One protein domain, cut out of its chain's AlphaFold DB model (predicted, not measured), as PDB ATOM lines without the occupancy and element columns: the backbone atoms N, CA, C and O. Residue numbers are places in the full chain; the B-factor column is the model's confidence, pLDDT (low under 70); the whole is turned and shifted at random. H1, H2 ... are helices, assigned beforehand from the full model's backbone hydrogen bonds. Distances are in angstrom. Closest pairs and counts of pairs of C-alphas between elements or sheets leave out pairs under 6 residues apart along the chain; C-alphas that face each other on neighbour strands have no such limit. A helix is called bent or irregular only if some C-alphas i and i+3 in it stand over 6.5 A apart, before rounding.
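Overview. This is residues 41 to 63, 80 to 96 and 130 to 181 of the 305 residues of an uncharacterized protein of Caldilineae bacterium (UniProt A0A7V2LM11). One long helix, H3, is bent near its middle into a wide, open V, and two shorter helices stand by its arms: H2 packs crosswise on the part of arm H3a next to the bend, and H1 passes near arm H3b without clearly touching it. The two tips of the V, residues 130 to 143 and 175 to 181, stick out free, and the contacts between the parts are few. The printed part has 92 residues with three named helices, H1, H2 and H3 in chain order, and no named strand; the class is all helix. The whole is only just extended, close to loose, with a radius of gyration of the C-alphas of 18.5 A and spans of 63 by 30 by 20 A.

Along the chain. H3, residues 130 to 180, was assigned as one helix by its hydrogen bonds but is bent: C-alphas 154 and 157 are 6.9 A apart. Arm H3a, residues 130 to 154, is 35.9 A long from C-alpha 130 at (119.111, 187.659, 96.528). Arm H3b, residues 157 to 180, is 34.4 A long and ends at C-alpha 180, (161.656, 211.038, 135.616); it is irregular, with C-alphas 165 and 168 6.7 A apart, and has a kink of 40 degrees near residue 167. H2, residues 80 to 96, measures 23.6 A and is only just irregular, with C-alphas 90 and 93 6.7 A apart; it has a kink of 36 degrees near residue 90. H1, residues 41 to 61, measures 29.9 A from C-alpha 41 at (151.314, 209.732, 119.942) and has a kink of 27 degrees near residue 49.

Arrangement. H3a and H3b stand at a steep tilt of 69 degrees, only just short of about perpendicular. H2 touches H3a, about perpendicular at 81 degrees; the closest C-alphas are those of Gly 87 and Trp 148, 4.1 A apart, and H3a touches H2 with residues 145 to 153 alone. H1 and H3b are close but not clearly touching, the closest C-alphas being those of Trp 58 and Met 162 at 7.8 A. They run opposite ways at a steep tilt of 47 degrees. H1 is apart from H3a and from H2, and H2 is apart from H3b. The O i to N i+4 pairs within hydrogen-bond range are 15 of 17 in H1, 11 of 13 in H2, 20 of 21 in H3a and 18 of 20 in H3b.

Size, cuts and confidence. The two C-alphas farthest apart are those of Arg 132 and Asp 180, at 63.3 A. Without the stretches that stand free, the remaining 71 residues span 38 by 26 by 20 A. Residues 64 to 79 are not printed, with 26.2 A between C-alphas 63 and 80; residues 97 to 129 are not printed, with 27.6 A between C-alphas 96 and 130. The mean pLDDT of the printed part is 80.8, and it is under 70 at residue 41, residues 43 to 45 and residues 93 to 96.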
ATOM      1  N   ILE A  41     150.876 210.499 121.114       64.56
ATOM      2  CA  ILE A  41     151.314 209.732 119.942       64.56
ATOM      3  C   ILE A  41     152.761 209.251 120.120       64.56
ATOM      4  O   ILE A  41     153.043 208.093 119.834       64.56
ATOM      5  N   GLY A  42     153.664 210.101 120.618       70.75
ATOM      6  CA  GLY A  42     155.045 209.711 120.916       70.75
ATOM      7  C   GLY A  42     155.116 208.605 121.969       70.75
ATOM      8  O   GLY A  42     155.737 207.576 121.733       70.75
ATOM      9  N   ALA A  43     154.387 208.760 123.076       64.69
ATOM     10  CA  ALA A  43     154.292 207.760 124.136       64.69
ATOM     11  C   ALA A  43     153.657 206.447 123.653       64.69
ATOM     12  O   ALA A  43     154.086 205.376 124.067       64.69
ATOM     13  N   ALA A  44     152.673 206.502 122.751       61.03
ATOM     14  CA  ALA A  44     152.074 205.307 122.162       61.03
ATOM     15  C   ALA A  44     153.035 204.575 121.212       61.03
ATOM     16  O   ALA A  44     153.034 203.347 121.173       61.03
ATOM     17  N   LEU A  45     153.855 205.310 120.453       68.19
ATOM     18  CA  LEU A  45     154.846 204.718 119.553       68.19
ATOM     19  C   LEU A  45     156.023 204.121 120.330       68.19
ATOM     20  O   LEU A  45     156.401 202.982 120.086       68.19
ATOM     21  N   GLU A  46     156.563 204.859 121.297       74.19
ATOM     22  CA  GLU A  46     157.744 204.445 122.060       74.19
ATOM     23  C   GLU A  46     157.391 203.426 123.157       74.19
ATOM     24  O   GLU A  46     158.097 202.439 123.355       74.19
ATOM     25  N   GLY A  47     156.229 203.584 123.796       72.06
ATOM     26  CA  GLY A  47     155.670 202.601 124.726       72.06
ATOM     27  C   GLY A  47     155.152 201.337 124.034       72.06
ATOM     28  O   GLY A  47     155.121 200.276 124.655       72.06
ATOM     29  N   GLY A  48     154.792 201.413 122.749       73.25
ATOM     30  CA  GLY A  48     154.346 200.260 121.964       73.25
ATOM     31  C   GLY A  48     155.442 199.209 121.783       73.25
ATOM     32  O   GLY A  48     155.191 198.021 121.977       73.25
ATOM     33  N   ASP A  49     156.670 199.636 121.486       77.56
ATOM     34  CA  ASP A  49     157.809 198.725 121.325       77.56
ATOM     35  C   ASP A  49     158.220 198.069 122.653       77.56
ATOM     36  O   ASP A  49     158.567 196.884 122.687       77.56
ATOM     37  N   GLU A  50     158.149 198.817 123.757       77.56
ATOM     38  CA  GLU A  50     158.375 198.306 125.113       77.56
ATOM     39  C   GLU A  50     157.325 197.264 125.503       77.56
ATOM     40  O   GLU A  50     157.665 196.164 125.945       77.56
ATOM     41  N   LEU A  51     156.051 197.589 125.282       74.00
ATOM     42  CA  LEU A  51     154.931 196.694 125.536       74.00
ATOM     43  C   LEU A  51     155.074 195.401 124.730       74.00
ATOM     44  O   LEU A  51     154.962 194.317 125.294       74.00
ATOM     45  N   LEU A  52     155.397 195.494 123.437       78.50
ATOM     46  CA  LEU A  52     155.631 194.320 122.593       78.50
ATOM     47  C   LEU A  52     156.801 193.472 123.094       78.50
ATOM     48  O   LEU A  52     156.735 192.245 123.036       78.50
ATOM     49  N   ARG A  53     157.877 194.095 123.587       86.25
ATOM     50  CA  ARG A  53     159.017 193.357 124.142       86.25
ATOM     51  C   ARG A  53     158.638 192.602 125.410       86.25
ATOM     52  O   ARG A  53     159.067 191.467 125.578       86.25
ATOM     53  N   ARG A  54     157.820 193.208 126.267       81.94
ATOM     54  CA  ARG A  54     157.334 192.597 127.511       81.94
ATOM     55  C   ARG A  54     156.329 191.490 127.266       81.94
ATOM     56  O   ARG A  54     156.429 190.457 127.910       81.94
ATOM     57  N   ILE A  55     155.421 191.679 126.311       80.75
ATOM     58  CA  ILE A  55     154.504 190.624 125.869       80.75
ATOM     59  C   ILE A  55     155.309 189.407 125.403       80.75
ATOM     60  O   ILE A  55     155.058 188.306 125.874       80.75
ATOM     61  N   ARG A  56     156.345 189.608 124.576       85.62
ATOM     62  CA  ARG A  56     157.221 188.508 124.134       85.62
ATOM     63  C   ARG A  56     157.982 187.847 125.280       85.62
ATOM     64  O   ARG A  56     158.065 186.629 125.318       85.62
ATOM     65  N   ALA A  57     158.532 188.631 126.208       88.00
ATOM     66  CA  ALA A  57     159.219 188.084 127.379       88.00
ATOM     67  C   ALA A  57     158.263 187.244 128.244       88.00
ATOM     68  O   ALA A  57     158.604 186.142 128.658       88.00
ATOM     69  N   TRP A  58     157.038 187.729 128.441       87.75
ATOM     70  CA  TRP A  58     156.000 187.004 129.165       87.75
ATOM     71  C   TRP A  58     155.600 185.700 128.454       87.75
ATOM     72  O   TRP A  58     155.489 184.665 129.108       87.75
ATOM     73  N   GLU A  59     155.443 185.726 127.125       84.00
ATOM     74  CA  GLU A  59     155.169 184.538 126.299       84.00
ATOM     75  C   GLU A  59     156.303 183.498 126.387       84.00
ATOM     76  O   GLU A  59     156.036 182.297 126.459       84.00
ATOM     77  N   GLU A  60     157.565 183.940 126.426       88.44
ATOM     78  CA  GLU A  60     158.737 183.070 126.608       88.44
ATOM     79  C   GLU A  60     158.775 182.420 128.002       88.44
ATOM     80  O   GLU A  60     159.172 181.258 128.134       88.44
ATOM     81  N   GLU A  61     158.350 183.146 129.038       87.56
ATOM     82  CA  GLU A  61     158.300 182.667 130.425       87.56
ATOM     83  C   GLU A  61     157.100 181.745 130.698       87.56
ATOM     84  O   GLU A  61     157.198 180.835 131.527       87.56
ATOM     85  N   HIS A  62     155.996 181.915 129.962       83.19
ATOM     86  CA  HIS A  62     154.737 181.193 130.169       83.19
ATOM     87  C   HIS A  62     154.262 180.395 128.935       83.19
ATOM     88  O   HIS A  62     153.110 180.535 128.513       83.19
ATOM     89  N   PRO A  63     155.062 179.443 128.408       73.25
ATOM     90  CA  PRO A  63     154.734 178.693 127.188       73.25
ATOM     91  C   PRO A  63     153.528 177.741 127.327       73.25
ATOM     92  O   PRO A  63     153.173 177.056 126.375       73.25
ATOM     93  N   GLN A  80     129.164 184.233 124.747       91.38
ATOM     94  CA  GLN A  80     129.357 183.939 123.321       91.38
ATOM     95  C   GLN A  80     129.664 185.209 122.512       91.38
ATOM     96  O   GLN A  80     130.594 185.231 121.707       91.38
ATOM     97  N   LEU A  81     128.933 186.304 122.765       85.12
ATOM     98  CA  LEU A  81     129.215 187.597 122.137       85.12
ATOM     99  C   LEU A  81     130.586 188.151 122.552       85.12
ATOM    100  O   LEU A  81     131.308 188.680 121.707       85.12
ATOM    101  N   ARG A  82     130.956 188.030 123.833       85.25
ATOM    102  CA  ARG A  82     132.267 188.462 124.337       85.25
ATOM    103  C   ARG A  82     133.397 187.710 123.636       85.25
ATOM    104  O   ARG A  82     134.293 188.359 123.103       85.25
ATOM    105  N   TYR A  83     133.326 186.382 123.565       92.06
ATOM    106  CA  TYR A  83     134.322 185.569 122.866       92.06
ATOM    107  C   TYR A  83     134.398 185.923 121.378       92.06
ATOM    108  O   TYR A  83     135.490 186.140 120.859       92.06
ATOM    109  N   ALA A  84     133.257 186.095 120.701       89.31
ATOM    110  CA  ALA A  84     133.239 186.514 119.301       89.31
ATOM    111  C   ALA A  84     133.934 187.874 119.076       89.31
ATOM    112  O   ALA A  84     134.634 188.052 118.080       89.31
ATOM    113  N   LEU A  85     133.770 188.835 119.991       78.62
ATOM    114  CA  LEU A  85     134.443 190.138 119.914       78.62
ATOM    115  C   LEU A  85     135.950 190.029 120.159       78.62
ATOM    116  O   LEU A  85     136.720 190.678 119.452       78.62
ATOM    117  N   ILE A  86     136.369 189.206 121.125       84.00
ATOM    118  CA  ILE A  86     137.788 188.943 121.389       84.00
ATOM    119  C   ILE A  86     138.423 188.317 120.144       84.00
ATOM    120  O   ILE A  86     139.352 188.894 119.588       84.00
ATOM    121  N   GLY A  87     137.879 187.214 119.622       87.50
ATOM    122  CA  GLY A  87     138.439 186.567 118.432       87.50
ATOM    123  C   GLY A  87     138.439 187.458 117.190       87.50
ATOM    124  O   GLY A  87     139.397 187.439 116.418       87.50
ATOM    125  N   PHE A  88     137.427 188.316 117.030       86.94
ATOM    126  CA  PHE A  88     137.431 189.334 115.982       86.94
ATOM    127  C   PHE A  88     138.611 190.309 116.121       86.94
ATOM    128  O   PHE A  88     139.261 190.608 115.122       86.94
ATOM    129  N   LEU A  89     138.905 190.800 117.332       78.56
ATOM    130  CA  LEU A  89     140.032 191.711 117.576       78.56
ATOM    131  C   LEU A  89     141.386 191.060 117.275       78.56
ATOM    132  O   LEU A  89     142.279 191.751 116.786       78.56
ATOM    133  N   PHE A  90     141.523 189.752 117.500       84.06
ATOM    134  CA  PHE A  90     142.732 188.998 117.160       84.06
ATOM    135  C   PHE A  90     142.859 188.704 115.653       84.06
ATOM    136  O   PHE A  90     143.965 188.724 115.118       84.06
ATOM    137  N   GLU A  91     141.753 188.501 114.924       86.38
ATOM    138  CA  GLU A  91     141.780 188.216 113.475       86.38
ATOM    139  C   GLU A  91     141.760 189.489 112.592       86.38
ATOM    140  O   GLU A  91     142.211 189.489 111.436       86.38
ATOM    141  N   ALA A  92     141.268 190.614 113.122       76.31
ATOM    142  CA  ALA A  92     141.185 191.891 112.413       76.31
ATOM    143  C   ALA A  92     142.540 192.402 111.870       76.31
ATOM    144  O   ALA A  92     142.559 192.835 110.712       76.31
ATOM    145  N   PRO A  93     143.675 192.322 112.596       67.00
ATOM    146  CA  PRO A  93     144.978 192.772 112.107       67.00
ATOM    147  C   PRO A  93     145.463 191.967 110.897       67.00
ATOM    148  O   PRO A  93     145.928 192.544 109.914       67.00
ATOM    149  N   GLU A  94     145.280 190.644 110.907       67.06
ATOM    150  CA  GLU A  94     145.687 189.771 109.798       67.06
ATOM    151  C   GLU A  94     144.855 189.993 108.530       67.06
ATOM    152  O   GLU A  94     145.323 189.790 107.399       67.06
ATOM    153  N   THR A  95     143.599 190.395 108.719       61.31
ATOM    154  CA  THR A  95     142.656 190.669 107.633       61.31
ATOM    155  C   THR A  95     142.839 192.090 107.095       61.31
ATOM    156  O   THR A  95     142.799 192.305 105.881       61.31
ATOM    157  N   ALA A  96     143.130 193.058 107.969       53.56
ATOM    158  CA  ALA A  96     143.470 194.431 107.609       53.56
ATOM    159  C   ALA A  96     144.803 194.497 106.845       53.56
ATOM    160  O   ALA A  96     144.859 195.105 105.773       53.56
ATOM    161  N   VAL A 130     118.365 186.972  95.463       74.88
ATOM    162  CA  VAL A 130     119.111 187.659  96.528       74.88
ATOM    163  C   VAL A 130     118.953 186.928  97.859       74.88
ATOM    164  O   VAL A 130     119.949 186.756  98.548       74.88
ATOM    165  N   ARG A 131     117.773 186.378  98.180       72.06
ATOM    166  CA  ARG A 131     117.575 185.519  99.365       72.06
ATOM    167  C   ARG A 131     118.459 184.274  99.329       72.06
ATOM    168  O   ARG A 131     119.073 183.944 100.336       72.06
ATOM    169  N   ARG A 132     118.609 183.632  98.162       77.38
ATOM    170  CA  ARG A 132     119.549 182.504  97.991       77.38
ATOM    171  C   ARG A 132     121.007 182.926  98.199       77.38
ATOM    172  O   ARG A 132     121.808 182.136  98.684       77.38
ATOM    173  N   ARG A 133     121.362 184.160  97.826       74.56
ATOM    174  CA  ARG A 133     122.693 184.736  98.079       74.56
ATOM    175  C   ARG A 133     122.885 185.077  99.560       74.56
ATOM    176  O   ARG A 133     123.946 184.778 100.094       74.56
ATOM    177  N   GLY A 134     121.848 185.611 100.204       74.88
ATOM    178  CA  GLY A 134     121.793 185.927 101.630       74.88
ATOM    179  C   GLY A 134     121.935 184.689 102.508       74.88
ATOM    180  O   GLY A 134     122.767 184.690 103.397       74.88
ATOM    181  N   GLN A 135     121.252 183.587 102.190       79.50
ATOM    182  CA  GLN A 135     121.411 182.315 102.914       79.50
ATOM    183  C   GLN A 135     122.850 181.770 102.839       79.50
ATOM    184  O   GLN A 135     123.388 181.297 103.832       79.50
ATOM    185  N   ARG A 136     123.525 181.902 101.684       79.75
ATOM    186  CA  ARG A 136     124.953 181.537 101.548       79.75
ATOM    187  C   ARG A 136     125.909 182.512 102.240       79.75
ATOM    188  O   ARG A 136     127.080 182.183 102.417       79.75
ATOM    189  N   MET A 137     125.466 183.738 102.501       72.25
ATOM    190  CA  MET A 137     126.216 184.695 103.312       72.25
ATOM    191  C   MET A 137     126.009 184.394 104.790       72.25
ATOM    192  O   MET A 137     126.995 184.351 105.504       72.25
ATOM    193  N   GLN A 138     124.787 184.080 105.218       77.56
ATOM    194  CA  GLN A 138     124.474 183.709 106.593       77.56
ATOM    195  C   GLN A 138     125.286 182.491 107.044       77.56
ATOM    196  O   GLN A 138     126.005 182.600 108.024       77.56
ATOM    197  N   ALA A 139     125.309 181.406 106.261       80.69
ATOM    198  CA  ALA A 139     126.133 180.236 106.583       80.69
ATOM    199  C   ALA A 139     127.643 180.555 106.663       80.69
ATOM    200  O   ALA A 139     128.385 179.910 107.392       80.69
ATOM    201  N   ARG A 140     128.122 181.559 105.913       82.38
ATOM    202  CA  ARG A 140     129.515 182.028 106.006       82.38
ATOM    203  C   ARG A 140     129.760 182.889 107.235       82.38
ATOM    204  O   ARG A 140     130.825 182.788 107.829       82.38
ATOM    205  N   VAL A 141     128.801 183.739 107.583       80.88
ATOM    206  CA  VAL A 141     128.857 184.570 108.785       80.88
ATOM    207  C   VAL A 141     128.836 183.678 110.020       80.88
ATOM    208  O   VAL A 141     129.687 183.860 110.872       80.88
ATOM    209  N   GLU A 142     127.957 182.676 110.073       86.50
ATOM    210  CA  GLU A 142     127.877 181.714 111.180       86.50
ATOM    211  C   GLU A 142     129.221 181.006 111.402       86.50
ATOM    212  O   GLU A 142     129.750 181.071 112.504       86.50
ATOM    213  N   LEU A 143     129.849 180.471 110.345       89.38
ATOM    214  CA  LEU A 143     131.183 179.856 110.439       89.38
ATOM    215  C   LEU A 143     132.284 180.837 110.868       89.38
ATOM    216  O   LEU A 143     133.243 180.451 111.528       89.38
ATOM    217  N   THR A 144     132.178 182.102 110.459       87.31
ATOM    218  CA  THR A 144     133.163 183.129 110.829       87.31
ATOM    219  C   THR A 144     133.011 183.512 112.300       87.31
ATOM    220  O   THR A 144     134.004 183.632 113.007       87.31
ATOM    221  N   VAL A 145     131.774 183.661 112.775       87.50
ATOM    222  CA  VAL A 145     131.481 183.967 114.178       87.50
ATOM    223  C   VAL A 145     131.863 182.792 115.073       87.50
ATOM    224  O   VAL A 145     132.470 183.019 116.109       87.50
ATOM    225  N   GLU A 146     131.582 181.553 114.664       92.44
ATOM    226  CA  GLU A 146     132.018 180.343 115.377       92.44
ATOM    227  C   GLU A 146     133.540 180.298 115.527       92.44
ATOM    228  O   GLU A 146     134.045 180.163 116.637       92.44
ATOM    229  N   ARG A 147     134.271 180.571 114.440       92.31
ATOM    230  CA  ARG A 147     135.731 180.697 114.477       92.31
ATOM    231  C   ARG A 147     136.206 181.772 115.455       92.31
ATOM    232  O   ARG A 147     137.148 181.535 116.204       92.31
ATOM    233  N   TRP A 148     135.580 182.949 115.453       90.56
ATOM    234  CA  TRP A 148     135.926 184.008 116.403       90.56
ATOM    235  C   TRP A 148     135.614 183.620 117.842       90.56
ATOM    236  O   TRP A 148     136.397 183.941 118.725       90.56
ATOM    237  N   MET A 149     134.503 182.931 118.094       90.88
ATOM    238  CA  MET A 149     134.186 182.439 119.432       90.88
ATOM    239  C   MET A 149     135.237 181.441 119.916       90.88
ATOM    240  O   MET A 149     135.671 181.547 121.057       90.88
ATOM    241  N   ASP A 150     135.699 180.534 119.055       91.81
ATOM    242  CA  ASP A 150     136.742 179.570 119.416       91.81
ATOM    243  C   ASP A 150     138.080 180.253 119.726       91.81
ATOM    244  O   ASP A 150     138.684 179.951 120.753       91.81
ATOM    245  N   ILE A 151     138.498 181.221 118.898       89.88
ATOM    246  CA  ILE A 151     139.692 182.043 119.161       89.88
ATOM    247  C   ILE A 151     139.509 182.827 120.467       89.88
ATOM    248  O   ILE A 151     140.365 182.811 121.339       89.88
ATOM    249  N   GLY A 152     138.373 183.497 120.652       87.56
ATOM    250  CA  GLY A 152     138.114 184.265 121.867       87.56
ATOM    251  C   GLY A 152     138.117 183.409 123.129       87.56
ATOM    252  O   GLY A 152     138.613 183.855 124.161       87.56
ATOM    253  N   ARG A 153     137.602 182.177 123.049       90.69
ATOM    254  CA  ARG A 153     137.592 181.227 124.163       90.69
ATOM    255  C   ARG A 153     139.006 180.767 124.524       90.69
ATOM    256  O   ARG A 153     139.292 180.630 125.711       90.69
ATOM    257  N   SER A 154     139.883 180.547 123.540       88.44
ATOM    258  CA  SER A 154     141.279 180.173 123.806       88.44
ATOM    259  C   SER A 154     142.123 181.345 124.308       88.44
ATOM    260  O   SER A 154     142.973 181.147 125.169       88.44
ATOM    261  N   GLU A 155     141.870 182.559 123.815       86.12
ATOM    262  CA  GLU A 155     142.682 183.741 124.134       86.12
ATOM    263  C   GLU A 155     142.269 184.455 125.432       86.12
ATOM    264  O   GLU A 155     143.104 185.093 126.077       86.12
ATOM    265  N   GLU A 156     140.999 184.379 125.852       87.38
ATOM    266  CA  GLU A 156     140.527 185.117 127.034       87.38
ATOM    267  C   GLU A 156     141.316 184.790 128.323       87.38
ATOM    268  O   GLU A 156     141.704 185.736 129.021       87.38
ATOM    269  N   PRO A 157     141.579 183.514 128.678       85.56
ATOM    270  CA  PRO A 157     142.325 183.188 129.893       85.56
ATOM    271  C   PRO A 157     143.744 183.762 129.875       85.56
ATOM    272  O   PRO A 157     144.179 184.352 130.865       85.56
ATOM    273  N   THR A 158     144.424 183.652 128.731       85.44
ATOM    274  CA  THR A 158     145.780 184.169 128.505       85.44
ATOM    275  C   THR A 158     145.812 185.686 128.635       85.44
ATOM    276  O   THR A 158     146.601 186.224 129.410       85.44
ATOM    277  N   GLY A 159     144.894 186.392 127.965       82.75
ATOM    278  CA  GLY A 159     144.794 187.849 128.062       82.75
ATOM    279  C   GLY A 159     144.497 188.326 129.485       82.75
ATOM    280  O   GLY A 159     145.044 189.329 129.938       82.75
ATOM    281  N   ARG A 160     143.671 187.587 130.234       83.25
ATOM    282  CA  ARG A 160     143.353 187.918 131.627       83.25
ATOM    283  C   ARG A 160     144.556 187.710 132.554       83.25
ATOM    284  O   ARG A 160     144.800 188.571 133.397       83.25
ATOM    285  N   ALA A 161     145.305 186.619 132.382       84.50
ATOM    286  CA  ALA A 161     146.541 186.366 133.124       84.50
ATOM    287  C   ALA A 161     147.589 187.453 132.837       84.50
ATOM    288  O   ALA A 161     148.117 188.065 133.763       84.50
ATOM    289  N   MET A 162     147.780 187.782 131.559       80.00
ATOM    290  CA  MET A 162     148.686 188.838 131.119       80.00
ATOM    291  C   MET A 162     148.316 190.200 131.723       80.00
ATOM    292  O   MET A 162     149.182 190.898 132.238       80.00
ATOM    293  N   VAL A 163     147.034 190.583 131.730       81.19
ATOM    294  CA  VAL A 163     146.591 191.833 132.371       81.19
ATOM    295  C   VAL A 163     146.860 191.804 133.874       81.19
ATOM    296  O   VAL A 163     147.346 192.791 134.414       81.19
ATOM    297  N   GLN A 164     146.569 190.707 134.569       84.00
ATOM    298  CA  GLN A 164     146.791 190.625 136.017       84.00
ATOM    299  C   GLN A 164     148.271 190.743 136.395       84.00
ATOM    300  O   GLN A 164     148.588 191.352 137.415       84.00
ATOM    301  N   GLU A 165     149.161 190.204 135.567       83.88
ATOM    302  CA  GLU A 165     150.598 190.186 135.830       83.88
ATOM    303  C   GLU A 165     151.312 191.453 135.344       83.88
ATOM    304  O   GLU A 165     152.104 192.045 136.079       83.88
ATOM    305  N   LEU A 166     150.993 191.921 134.133       81.25
ATOM    306  CA  LEU A 166     151.664 193.066 133.522       81.25
ATOM    307  C   LEU A 166     151.096 194.412 133.981       81.25
ATOM    308  O   LEU A 166     151.827 195.399 133.957       81.25
ATOM    309  N   THR A 167     149.827 194.498 134.404       82.12
ATOM    310  CA  THR A 167     149.214 195.796 134.757       82.12
ATOM    311  C   THR A 167     149.912 196.492 135.927       82.12
ATOM    312  O   THR A 167     150.216 197.675 135.775       82.12
ATOM    313  N   PRO A 168     150.208 195.833 137.067       83.50
ATOM    314  CA  PRO A 168     150.898 196.500 138.171       83.50
ATOM    315  C   PRO A 168     152.262 197.053 137.748       83.50
ATOM    316  O   PRO A 168     152.564 198.212 138.013       83.50
ATOM    317  N   GLN A 169     153.039 196.252 137.009       80.56
ATOM    318  CA  GLN A 169     154.363 196.645 136.525       80.56
ATOM    319  C   GLN A 169     154.275 197.790 135.513       80.56
ATOM    320  O   GLN A 169     154.996 198.770 135.632       80.56
ATOM    321  N   LEU A 170     153.353 197.711 134.551       77.25
ATOM    322  CA  LEU A 170     153.167 198.755 133.547       77.25
ATOM    323  C   LEU A 170     152.714 200.073 134.179       77.25
ATOM    324  O   LEU A 170     153.170 201.131 133.757       77.25
ATOM    325  N   ILE A 171     151.860 200.025 135.206       78.44
ATOM    326  CA  ILE A 171     151.489 201.219 135.972       78.44
ATOM    327  C   ILE A 171     152.716 201.791 136.680       78.44
ATOM    328  O   ILE A 171     152.967 202.986 136.546       78.44
ATOM    329  N   ASP A 172     153.483 200.974 137.401       81.56
ATOM    330  CA  ASP A 172     154.671 201.455 138.111       81.56
ATOM    331  C   ASP A 172     155.725 202.024 137.153       81.56
ATOM    332  O   ASP A 172     156.312 203.062 137.453       81.56
ATOM    333  N   ASP A 173     155.909 201.427 135.977       78.62
ATOM    334  CA  ASP A 173     156.855 201.902 134.968       78.62
ATOM    335  C   ASP A 173     156.387 203.172 134.267       78.62
ATOM    336  O   ASP A 173     157.191 204.072 134.034       78.62
ATOM    337  N   VAL A 174     155.093 203.295 133.961       76.44
ATOM    338  CA  VAL A 174     154.527 204.547 133.440       76.44
ATOM    339  C   VAL A 174     154.652 205.649 134.490       76.44
ATOM    340  O   VAL A 174     155.057 206.764 134.164       76.44
ATOM    341  N   VAL A 175     154.360 205.343 135.756       80.00
ATOM    342  CA  VAL A 175     154.528 206.281 136.871       80.00
ATOM    343  C   VAL A 175     155.994 206.680 137.022       80.00
ATOM    344  O   VAL A 175     156.269 207.868 137.162       80.00
ATOM    345  N   ALA A 176     156.934 205.737 136.955       79.44
ATOM    346  CA  ALA A 176     158.366 206.019 137.021       79.44
ATOM    347  C   ALA A 176     158.831 206.864 135.826       79.44
ATOM    348  O   ALA A 176     159.475 207.893 136.011       79.44
ATOM    349  N   ALA A 177     158.424 206.507 134.607       75.94
ATOM    350  CA  ALA A 177     158.752 207.253 133.397       75.94
ATOM    351  C   ALA A 177     158.203 208.688 133.436       75.94
ATOM    352  O   ALA A 177     158.873 209.625 133.003       75.94
ATOM    353  N   PHE A 178     156.999 208.887 133.977       78.69
ATOM    354  CA  PHE A 178     156.433 210.221 134.187       78.69
ATOM    355  C   PHE A 178     157.133 210.971 135.318       78.69
ATOM    356  O   PHE A 178     157.335 212.180 135.210       78.69
ATOM    357  N   ALA A 179     157.528 210.267 136.378       81.12
ATOM    358  CA  ALA A 179     158.279 210.837 137.484       81.12
ATOM    359  C   ALA A 179     159.683 211.283 137.063       81.12
ATOM    360  O   ALA A 179     160.162 212.263 137.612       81.12
ATOM    361  N   ASP A 180     160.317 210.651 136.080       82.31
ATOM    362  CA  ASP A 180     161.656 211.038 135.616       82.31
ATOM    363  C   ASP A 180     161.634 212.076 134.479       82.31
ATOM    364  O   ASP A 180     162.660 212.668 134.141       82.31
ATOM    365  N   ASN A 181     160.466 212.346 133.888       84.31
ATOM    366  CA  ASN A 181     160.335 213.282 132.777       84.31
ATOM    367  C   ASN A 181     160.056 214.715 133.265       84.31
ATOM    368  O   ASN A 181     158.935 215.052 133.653       84.31
TER     369      ASN A 181